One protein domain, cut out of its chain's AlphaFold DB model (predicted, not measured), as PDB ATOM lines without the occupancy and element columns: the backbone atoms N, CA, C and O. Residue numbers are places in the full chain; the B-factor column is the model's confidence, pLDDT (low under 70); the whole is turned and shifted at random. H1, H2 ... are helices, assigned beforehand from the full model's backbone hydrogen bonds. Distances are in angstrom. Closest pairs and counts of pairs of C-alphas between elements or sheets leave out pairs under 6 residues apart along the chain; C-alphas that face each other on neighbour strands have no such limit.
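What this domain is: This is residues 16 to 43, 61 to 69 and 91 to 116 of the 116 residues of the protein "SCP domain-containing protein" of Oesophagostomum dentatum (UniProt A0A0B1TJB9). What shape do these atoms make? The long helix H1 and the shorter H3 lie side by side and run the same way, while the small helix H2 lies off to one side, apart from both; the far end of H1, residues 35 to 38, sticks out with 39 and 40. What is it made of? The 63 printed residues hold three named helices, H1, H2 and H3 in that order, and no named strand, and the class is all helix. The whole is only just loose, close to compact, with a radius of gyration of the C-alphas of 13.0 A and spans of 37 by 28 by 19 A.

How they stand to each other: What touches the longest helix? H1, residues 20 to 38, touches H3, residues 102 to 112, with its residues 22 to 30 alone. Their closest C-alphas, of Lys 29 and Ser 110, are 6.4 A apart. How do the two run? They run the same way at a shallow tilt of 16 degrees, with centres 11.9 A apart. Where is the third helix? H2, residues 64 to 69, is apart from H1 and from H3. Are the backbones helical throughout? In H1, H2 and H3 every O i to N i+4 pair is within hydrogen-bond range.

Where its parts are: Where does H1 lie? It runs 26.5 A from C-alpha 20 at (4.301, 34.514, 65.867) to C-alpha 38 at (10.270, 41.664, 90.633). How long are the others? H3 measures 15.3 A and ends with C-alpha 112 at (-6.989, 40.238, 82.554); H2 measures 8.7 A.

The domain as a whole: How far does it reach? The two C-alphas farthest apart, of Leu 39 and Asp 99, are 37.4 A apart. Where is the chain cut? Residues 44 to 60 are not printed, with 24.9 A from C-alpha 43 to C-alpha 61, and neither are 70 to 90, with 12.4 A from C-alpha 69 to C-alpha 91. The links H1 to H2 and H2 to H3 each run across a cut. Where is confidence low? The mean pLDDT of the printed part is 82.8, and residues 110 to 116, up to the chain's last, are under 70.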
ATOM      1  N   TYR A  16      -1.448  25.468  64.654       88.19
ATOM      2  CA  TYR A  16      -2.317  26.319  63.839       88.19
ATOM      3  C   TYR A  16      -3.250  27.142  64.729       88.19
ATOM      4  O   TYR A  16      -3.550  26.749  65.853       88.19
ATOM      5  N   GLY A  17      -3.721  28.284  64.223       83.12
ATOM      6  CA  GLY A  17      -4.590  29.197  64.979       83.12
ATOM      7  C   GLY A  17      -3.845  30.149  65.920       83.12
ATOM      8  O   GLY A  17      -4.480  30.993  66.543       83.12
ATOM      9  N   MET A  18      -2.515  30.050  65.977       86.81
ATOM     10  CA  MET A  18      -1.618  30.955  66.694       86.81
ATOM     11  C   MET A  18      -0.543  31.468  65.734       86.81
ATOM     12  O   MET A  18       0.010  30.700  64.945       86.81
ATOM     13  N   THR A  19      -0.252  32.765  65.801       88.94
ATOM     14  CA  THR A  19       0.727  33.447  64.944       88.94
ATOM     15  C   THR A  19       1.933  33.888  65.771       88.94
ATOM     16  O   THR A  19       1.829  34.086  66.981       88.94
ATOM     17  N   ASP A  20       3.100  34.063  65.155       90.50
ATOM     18  CA  ASP A  20       4.301  34.514  65.867       90.50
ATOM     19  C   ASP A  20       4.136  35.877  66.570       90.50
ATOM     20  O   ASP A  20       4.616  35.990  67.705       90.50
ATOM     21  N   PRO A  21       3.441  36.884  65.990       87.12
ATOM     22  CA  PRO A  21       3.120  38.126  66.694       87.12
ATOM     23  C   PRO A  21       2.278  37.884  67.947       87.12
ATOM     24  O   PRO A  21       2.577  38.433  69.007       87.12
ATOM     25  N   LEU A  22       1.287  36.995  67.864       85.81
ATOM     26  CA  LEU A  22       0.427  36.647  68.990       85.81
ATOM     27  C   LEU A  22       1.208  35.939  70.111       85.81
ATOM     28  O   LEU A  22       1.055  36.262  71.291       85.81
ATOM     29  N   ARG A  23       2.109  35.015  69.752       91.00
ATOM     30  CA  ARG A  23       3.025  34.358  70.702       91.00
ATOM     31  C   ARG A  23       3.918  35.364  71.416       91.00
ATOM     32  O   ARG A  23       4.101  35.276  72.630       91.00
ATOM     33  N   GLU A  24       4.477  36.308  70.662       89.38
ATOM     34  CA  GLU A  24       5.321  37.371  71.208       89.38
ATOM     35  C   GLU A  24       4.529  38.288  72.140       89.38
ATOM     36  O   GLU A  24       5.005  38.589  73.231       89.38
ATOM     37  N   ALA A  25       3.303  38.668  71.772       86.50
ATOM     38  CA  ALA A  25       2.437  39.494  72.608       86.50
ATOM     39  C   ALA A  25       2.177  38.837  73.974       86.50
ATOM     40  O   ALA A  25       2.402  39.464  75.015       86.50
ATOM     41  N   PHE A  26       1.797  37.553  73.990       87.88
ATOM     42  CA  PHE A  26       1.586  36.816  75.237       87.88
ATOM     43  C   PHE A  26       2.867  36.695  76.069       87.88
ATOM     44  O   PHE A  26       2.843  36.972  77.272       87.88
ATOM     45  N   LEU A  27       3.989  36.302  75.456       91.56
ATOM     46  CA  LEU A  27       5.258  36.117  76.165       91.56
ATOM     47  C   LEU A  27       5.786  37.436  76.744       91.56
ATOM     48  O   LEU A  27       6.162  37.502  77.918       91.56
ATOM     49  N   SER A  28       5.787  38.485  75.922       90.31
ATOM     50  CA  SER A  28       6.266  39.816  76.279       90.31
ATOM     51  C   SER A  28       5.435  40.405  77.411       90.31
ATOM     52  O   SER A  28       6.005  40.859  78.405       90.31
ATOM     53  N   LYS A  29       4.098  40.298  77.353       88.38
ATOM     54  CA  LYS A  29       3.240  40.761  78.451       88.38
ATOM     55  C   LYS A  29       3.577  40.057  79.763       88.38
ATOM     56  O   LYS A  29       3.791  40.736  80.766       88.38
ATOM     57  N   HIS A  30       3.650  38.726  79.777       89.69
ATOM     58  CA  HIS A  30       3.955  37.992  81.007       89.69
ATOM     59  C   HIS A  30       5.317  38.400  81.578       89.69
ATOM     60  O   HIS A  30       5.434  38.657  82.776       89.69
ATOM     61  N   ASN A  31       6.343  38.506  80.734       94.06
ATOM     62  CA  ASN A  31       7.683  38.895  81.171       94.06
ATOM     63  C   ASN A  31       7.757  40.351  81.646       94.06
ATOM     64  O   ASN A  31       8.434  40.626  82.638       94.06
ATOM     65  N   MET A  32       7.020  41.264  81.012       93.44
ATOM     66  CA  MET A  32       6.881  42.648  81.462       93.44
ATOM     67  C   MET A  32       6.271  42.707  82.868       93.44
ATOM     68  O   MET A  32       6.877  43.286  83.767       93.44
ATOM     69  N   LEU A  33       5.137  42.036  83.093       91.06
ATOM     70  CA  LEU A  33       4.459  42.017  84.396       91.06
ATOM     71  C   LEU A  33       5.317  41.374  85.491       91.06
ATOM     72  O   LEU A  33       5.425  41.901  86.599       91.06
ATOM     73  N   ARG A  34       5.984  40.257  85.177       94.31
ATOM     74  CA  ARG A  34       6.936  39.604  86.089       94.31
ATOM     75  C   ARG A  34       8.097  40.530  86.447       94.31
ATOM     76  O   ARG A  34       8.496  40.586  87.605       94.31
ATOM     77  N   SER A  35       8.613  41.289  85.483       95.75
ATOM     78  CA  SER A  35       9.680  42.267  85.717       95.75
ATOM     79  C   SER A  35       9.221  43.412  86.624       95.75
ATOM     80  O   SER A  35       9.903  43.747  87.594       95.75
ATOM     81  N   GLU A  36       8.036  43.979  86.381       94.94
ATOM     82  CA  GLU A  36       7.460  45.027  87.234       94.94
ATOM     83  C   GLU A  36       7.278  44.553  88.678       94.94
ATOM     84  O   GLU A  36       7.685  45.249  89.616       94.94
ATOM     85  N   LEU A  37       6.757  43.336  88.858       94.62
ATOM     86  CA  LEU A  37       6.598  42.717  90.168       94.62
ATOM     87  C   LEU A  37       7.954  42.477  90.843       94.62
ATOM     88  O   LEU A  37       8.144  42.852  92.002       94.62
ATOM     89  N   ALA A  38       8.927  41.921  90.118       96.19
ATOM     90  CA  ALA A  38      10.270  41.664  90.633       96.19
ATOM     91  C   ALA A  38      10.970  42.948  91.106       96.19
ATOM     92  O   ALA A  38      11.631  42.950  92.149       96.19
ATOM     93  N   LEU A  39      10.763  44.055  90.390       96.31
ATOM     94  CA  LEU A  39      11.289  45.376  90.730       96.31
ATOM     95  C   LEU A  39      10.489  46.095  91.830       96.31
ATOM     96  O   LEU A  39      10.943  47.134  92.315       96.31
ATOM     97  N   GLY A  40       9.346  45.546  92.259       95.00
ATOM     98  CA  GLY A  40       8.474  46.137  93.278       95.00
ATOM     99  C   GLY A  40       7.720  47.370  92.780       95.00
ATOM    100  O   GLY A  40       7.543  48.319  93.540       95.00
ATOM    101  N   LYS A  41       7.341  47.384  91.497       95.00
ATOM    102  CA  LYS A  41       6.593  48.472  90.840       95.00
ATOM    103  C   LYS A  41       5.093  48.186  90.707       95.00
ATOM    104  O   LYS A  41       4.350  49.038  90.233       95.00
ATOM    105  N   THR A  42       4.655  46.996  91.105       93.12
ATOM    106  CA  THR A  42       3.262  46.552  91.004       93.12
ATOM    107  C   THR A  42       2.539  46.756  92.333       93.12
ATOM    108  O   THR A  42       3.047  46.356  93.382       93.12
ATOM    109  N   ASN A  43       1.336  47.329  92.296       93.25
ATOM    110  CA  ASN A  43       0.462  47.418  93.464       93.25
ATOM    111  C   ASN A  43      -0.247  46.086  93.720       93.25
ATOM    112  O   ASN A  43      -0.723  45.425  92.802       93.25
ATOM    113  N   VAL A  61       9.976  31.447  78.891       95.12
ATOM    114  CA  VAL A  61      10.295  31.081  77.511       95.12
ATOM    115  C   VAL A  61       9.042  30.458  76.906       95.12
ATOM    116  O   VAL A  61       8.269  29.818  77.617       95.12
ATOM    117  N   TYR A  62       8.820  30.684  75.614       93.31
ATOM    118  CA  TYR A  62       7.677  30.106  74.917       93.31
ATOM    119  C   TYR A  62       7.820  28.586  74.783       93.31
ATOM    120  O   TYR A  62       8.896  28.107  74.429       93.31
ATOM    121  N   ASP A  63       6.734  27.851  75.009       94.88
ATOM    122  CA  ASP A  63       6.678  26.395  74.868       94.88
ATOM    123  C   ASP A  63       5.510  26.015  73.945       94.88
ATOM    124  O   ASP A  63       4.343  26.300  74.234       94.88
ATOM    125  N   CYS A  64       5.831  25.388  72.811       95.88
ATOM    126  CA  CYS A  64       4.851  25.022  71.788       95.88
ATOM    127  C   CYS A  64       3.909  23.880  72.219       95.88
ATOM    128  O   CYS A  64       2.774  23.826  71.739       95.88
ATOM    129  N   GLU A  65       4.328  22.986  73.118       93.31
ATOM    130  CA  GLU A  65       3.471  21.912  73.638       93.31
ATOM    131  C   GLU A  65       2.478  22.459  74.672       93.31
ATOM    132  O   GLU A  65       1.303  22.067  74.696       93.31
ATOM    133  N   MET A  66       2.907  23.439  75.478       92.62
ATOM    134  CA  MET A  66       1.994  24.187  76.344       92.62
ATOM    135  C   MET A  66       0.987  25.006  75.530       92.62
ATOM    136  O   MET A  66      -0.200  24.968  75.854       92.62
ATOM    137  N   GLU A  67       1.412  25.680  74.452       93.50
ATOM    138  CA  GLU A  67       0.497  26.372  73.527       93.50
ATOM    139  C   GLU A  67      -0.558  25.411  72.978       93.50
ATOM    140  O   GLU A  67      -1.749  25.702  73.038       93.50
ATOM    141  N   LYS A  68      -0.136  24.250  72.472       92.31
ATOM    142  CA  LYS A  68      -1.041  23.252  71.893       92.31
ATOM    143  C   LYS A  68      -2.089  22.784  72.899       92.31
ATOM    144  O   LYS A  68      -3.270  22.678  72.566       92.31
ATOM    145  N   THR A  69      -1.665  22.551  74.140       91.00
ATOM    146  CA  THR A  69      -2.567  22.182  75.236       91.00
ATOM    147  C   THR A  69      -3.525  23.326  75.566       91.00
ATOM    148  O   THR A  69      -4.731  23.102  75.640       91.00
ATOM    149  N   ASN A  91      -7.820  31.259  81.989       84.25
ATOM    150  CA  ASN A  91      -8.809  31.301  80.914       84.25
ATOM    151  C   ASN A  91      -9.583  32.620  80.962       84.25
ATOM    152  O   ASN A  91      -9.847  33.164  82.032       84.25
ATOM    153  N   CYS A  92      -9.949  33.122  79.789       80.94
ATOM    154  CA  CYS A  92     -10.849  34.251  79.655       80.94
ATOM    155  C   CYS A  92     -11.756  33.974  78.456       80.94
ATOM    156  O   CYS A  92     -11.269  33.713  77.357       80.94
ATOM    157  N   SER A  93     -13.066  33.990  78.691       80.75
ATOM    158  CA  SER A  93     -14.082  33.796  77.658       80.75
ATOM    159  C   SER A  93     -14.766  35.119  77.360       80.75
ATOM    160  O   SER A  93     -15.092  35.879  78.271       80.75
ATOM    161  N   PHE A  94     -15.017  35.378  76.083       76.88
ATOM    162  CA  PHE A  94     -15.735  36.563  75.642       76.88
ATOM    163  C   PHE A  94     -17.142  36.174  75.195       76.88
ATOM    164  O   PHE A  94     -17.301  35.306  74.343       76.88
ATOM    165  N   THR A  95     -18.160  36.811  75.772       80.69
ATOM    166  CA  THR A  95     -19.579  36.584  75.432       80.69
ATOM    167  C   THR A  95     -20.169  37.688  74.553       80.69
ATOM    168  O   THR A  95     -21.284  37.555  74.064       80.69
ATOM    169  N   GLU A  96     -19.423  38.771  74.336       79.56
ATOM    170  CA  GLU A  96     -19.805  39.942  73.538       79.56
ATOM    171  C   GLU A  96     -18.677  40.287  72.553       79.56
ATOM    172  O   GLU A  96     -17.574  39.768  72.706       79.56
ATOM    173  N   ALA A  97     -18.918  41.138  71.548       78.19
ATOM    174  CA  ALA A  97     -17.919  41.575  70.552       78.19
ATOM    175  C   ALA A  97     -17.081  40.420  69.955       78.19
ATOM    176  O   ALA A  97     -15.853  40.419  70.026       78.19
ATOM    177  N   LEU A  98     -17.749  39.383  69.440       78.88
ATOM    178  CA  LEU A  98     -17.107  38.159  68.931       78.88
ATOM    179  C   LEU A  98     -16.361  38.358  67.598       78.88
ATOM    180  O   LEU A  98     -15.653  37.464  67.150       78.88
ATOM    181  N   ASP A  99     -16.524  39.519  66.972       82.38
ATOM    182  CA  ASP A  99     -15.940  39.925  65.692       82.38
ATOM    183  C   ASP A  99     -14.601  40.669  65.826       82.38
ATOM    184  O   ASP A  99     -13.994  41.035  64.819       82.38
ATOM    185  N   ARG A 100     -14.124  40.889  67.057       82.19
ATOM    186  CA  ARG A 100     -12.822  41.518  67.328       82.19
ATOM    187  C   ARG A 100     -11.669  40.760  66.663       82.19
ATOM    188  O   ARG A 100     -11.721  39.540  66.491       82.19
ATOM    189  N   SER A 101     -10.580  41.469  66.376       81.44
ATOM    190  CA  SER A 101      -9.364  40.825  65.881       81.44
ATOM    191  C   SER A 101      -8.746  39.902  66.942       81.44
ATOM    192  O   SER A 101      -8.942  40.086  68.149       81.44
ATOM    193  N   LEU A 102      -7.970  38.906  66.502       75.19
ATOM    194  CA  LEU A 102      -7.232  38.034  67.422       75.19
ATOM    195  C   LEU A 102      -6.227  38.827  68.269       75.19
ATOM    196  O   LEU A 102      -6.047  38.505  69.440       75.19
ATOM    197  N   ASP A 103      -5.647  39.894  67.717       73.00
ATOM    198  CA  ASP A 103      -4.727  40.776  68.438       73.00
ATOM    199  C   ASP A 103      -5.447  41.553  69.550       73.00
ATOM    200  O   ASP A 103      -4.979  41.593  70.692       73.00
ATOM    201  N   ASP A 104      -6.640  42.088  69.268       77.44
ATOM    202  CA  ASP A 104      -7.469  42.754  70.281       77.44
ATOM    203  C   ASP A 104      -7.916  41.770  71.365       77.44
ATOM    204  O   ASP A 104      -7.914  42.089  72.559       77.44
ATOM    205  N   ALA A 105      -8.296  40.550  70.977       75.38
ATOM    206  CA  ALA A 105      -8.625  39.494  71.927       75.38
ATOM    207  C   ALA A 105      -7.425  39.191  72.837       75.38
ATOM    208  O   ALA A 105      -7.566  39.177  74.061       75.38
ATOM    209  N   ALA A 106      -6.235  39.032  72.260       73.06
ATOM    210  CA  ALA A 106      -5.004  38.729  72.978       73.06
ATOM    211  C   ALA A 106      -4.596  39.822  73.960       73.06
ATOM    212  O   ALA A 106      -4.207  39.521  75.091       73.06
ATOM    213  N   GLN A 107      -4.723  41.086  73.556       71.69
ATOM    214  CA  GLN A 107      -4.418  42.227  74.409       71.69
ATOM    215  C   GLN A 107      -5.373  42.298  75.608       71.69
ATOM    216  O   GLN A 107      -4.947  42.567  76.733       71.69
ATOM    217  N   ASN A 108      -6.654  41.989  75.394       73.50
ATOM    218  CA  ASN A 108      -7.649  41.926  76.462       73.50
ATOM    219  C   ASN A 108      -7.355  40.792  77.457       73.50
ATOM    220  O   ASN A 108      -7.336  41.035  78.664       73.50
ATOM    221  N   VAL A 109      -7.045  39.583  76.970       71.38
ATOM    222  CA  VAL A 109      -6.637  38.449  77.825       71.38
ATOM    223  C   VAL A 109      -5.372  38.791  78.618       71.38
ATOM    224  O   VAL A 109      -5.303  38.578  79.828       71.38
ATOM    225  N   SER A 110      -4.391  39.392  77.950       68.19
ATOM    226  CA  SER A 110      -3.118  39.826  78.528       68.19
ATOM    227  C   SER A 110      -3.279  40.858  79.652       68.19
ATOM    228  O   SER A 110      -2.469  40.894  80.577       68.19
ATOM    229  N   ASN A 111      -4.317  41.696  79.605       63.91
ATOM    230  CA  ASN A 111      -4.641  42.647  80.671       63.91
ATOM    231  C   ASN A 111      -5.434  42.007  81.821       63.91
ATOM    232  O   ASN A 111      -5.286  42.433  82.963       63.91
ATOM    233  N   ALA A 112      -6.241  40.980  81.539       56.44
ATOM    234  CA  ALA A 112      -6.989  40.238  82.554       56.44
ATOM    235  C   ALA A 112      -6.093  39.314  83.403       56.44
ATOM    236  O   ALA A 112      -6.379  39.094  84.576       56.44
ATOM    237  N   ALA A 113      -4.972  38.832  82.853       51.09
ATOM    238  CA  ALA A 113      -4.009  37.964  83.544       51.09
ATOM    239  C   ALA A 113      -3.189  38.659  84.662       51.09
ATOM    240  O   ALA A 113      -2.248  38.073  85.194       51.09
ATOM    241  N   LEU A 114      -3.518  39.902  85.034       37.19
ATOM    242  CA  LEU A 114      -2.763  40.715  85.998       37.19
ATOM    243  C   LEU A 114      -2.999  40.348  87.477       37.19
ATOM    244  O   LEU A 114      -2.568  41.078  88.366       37.19
ATOM    245  N   VAL A 115      -3.667  39.230  87.755       32.47
ATOM    246  CA  VAL A 115      -3.851  38.714  89.116       32.47
ATOM    247  C   VAL A 115      -3.188  37.342  89.196       32.47
ATOM    248  O   VAL A 115      -3.841  36.319  89.014       32.47
ATOM    249  N   VAL A 116      -1.869  37.342  89.408       33.12
ATOM    250  CA  VAL A 116      -1.123  36.161  89.880       33.12
ATOM    251  C   VAL A 116      -0.979  36.256  91.390       33.12
ATOM    252  O   VAL A 116      -0.617  37.359  91.864       33.12
TER     253      VAL A 116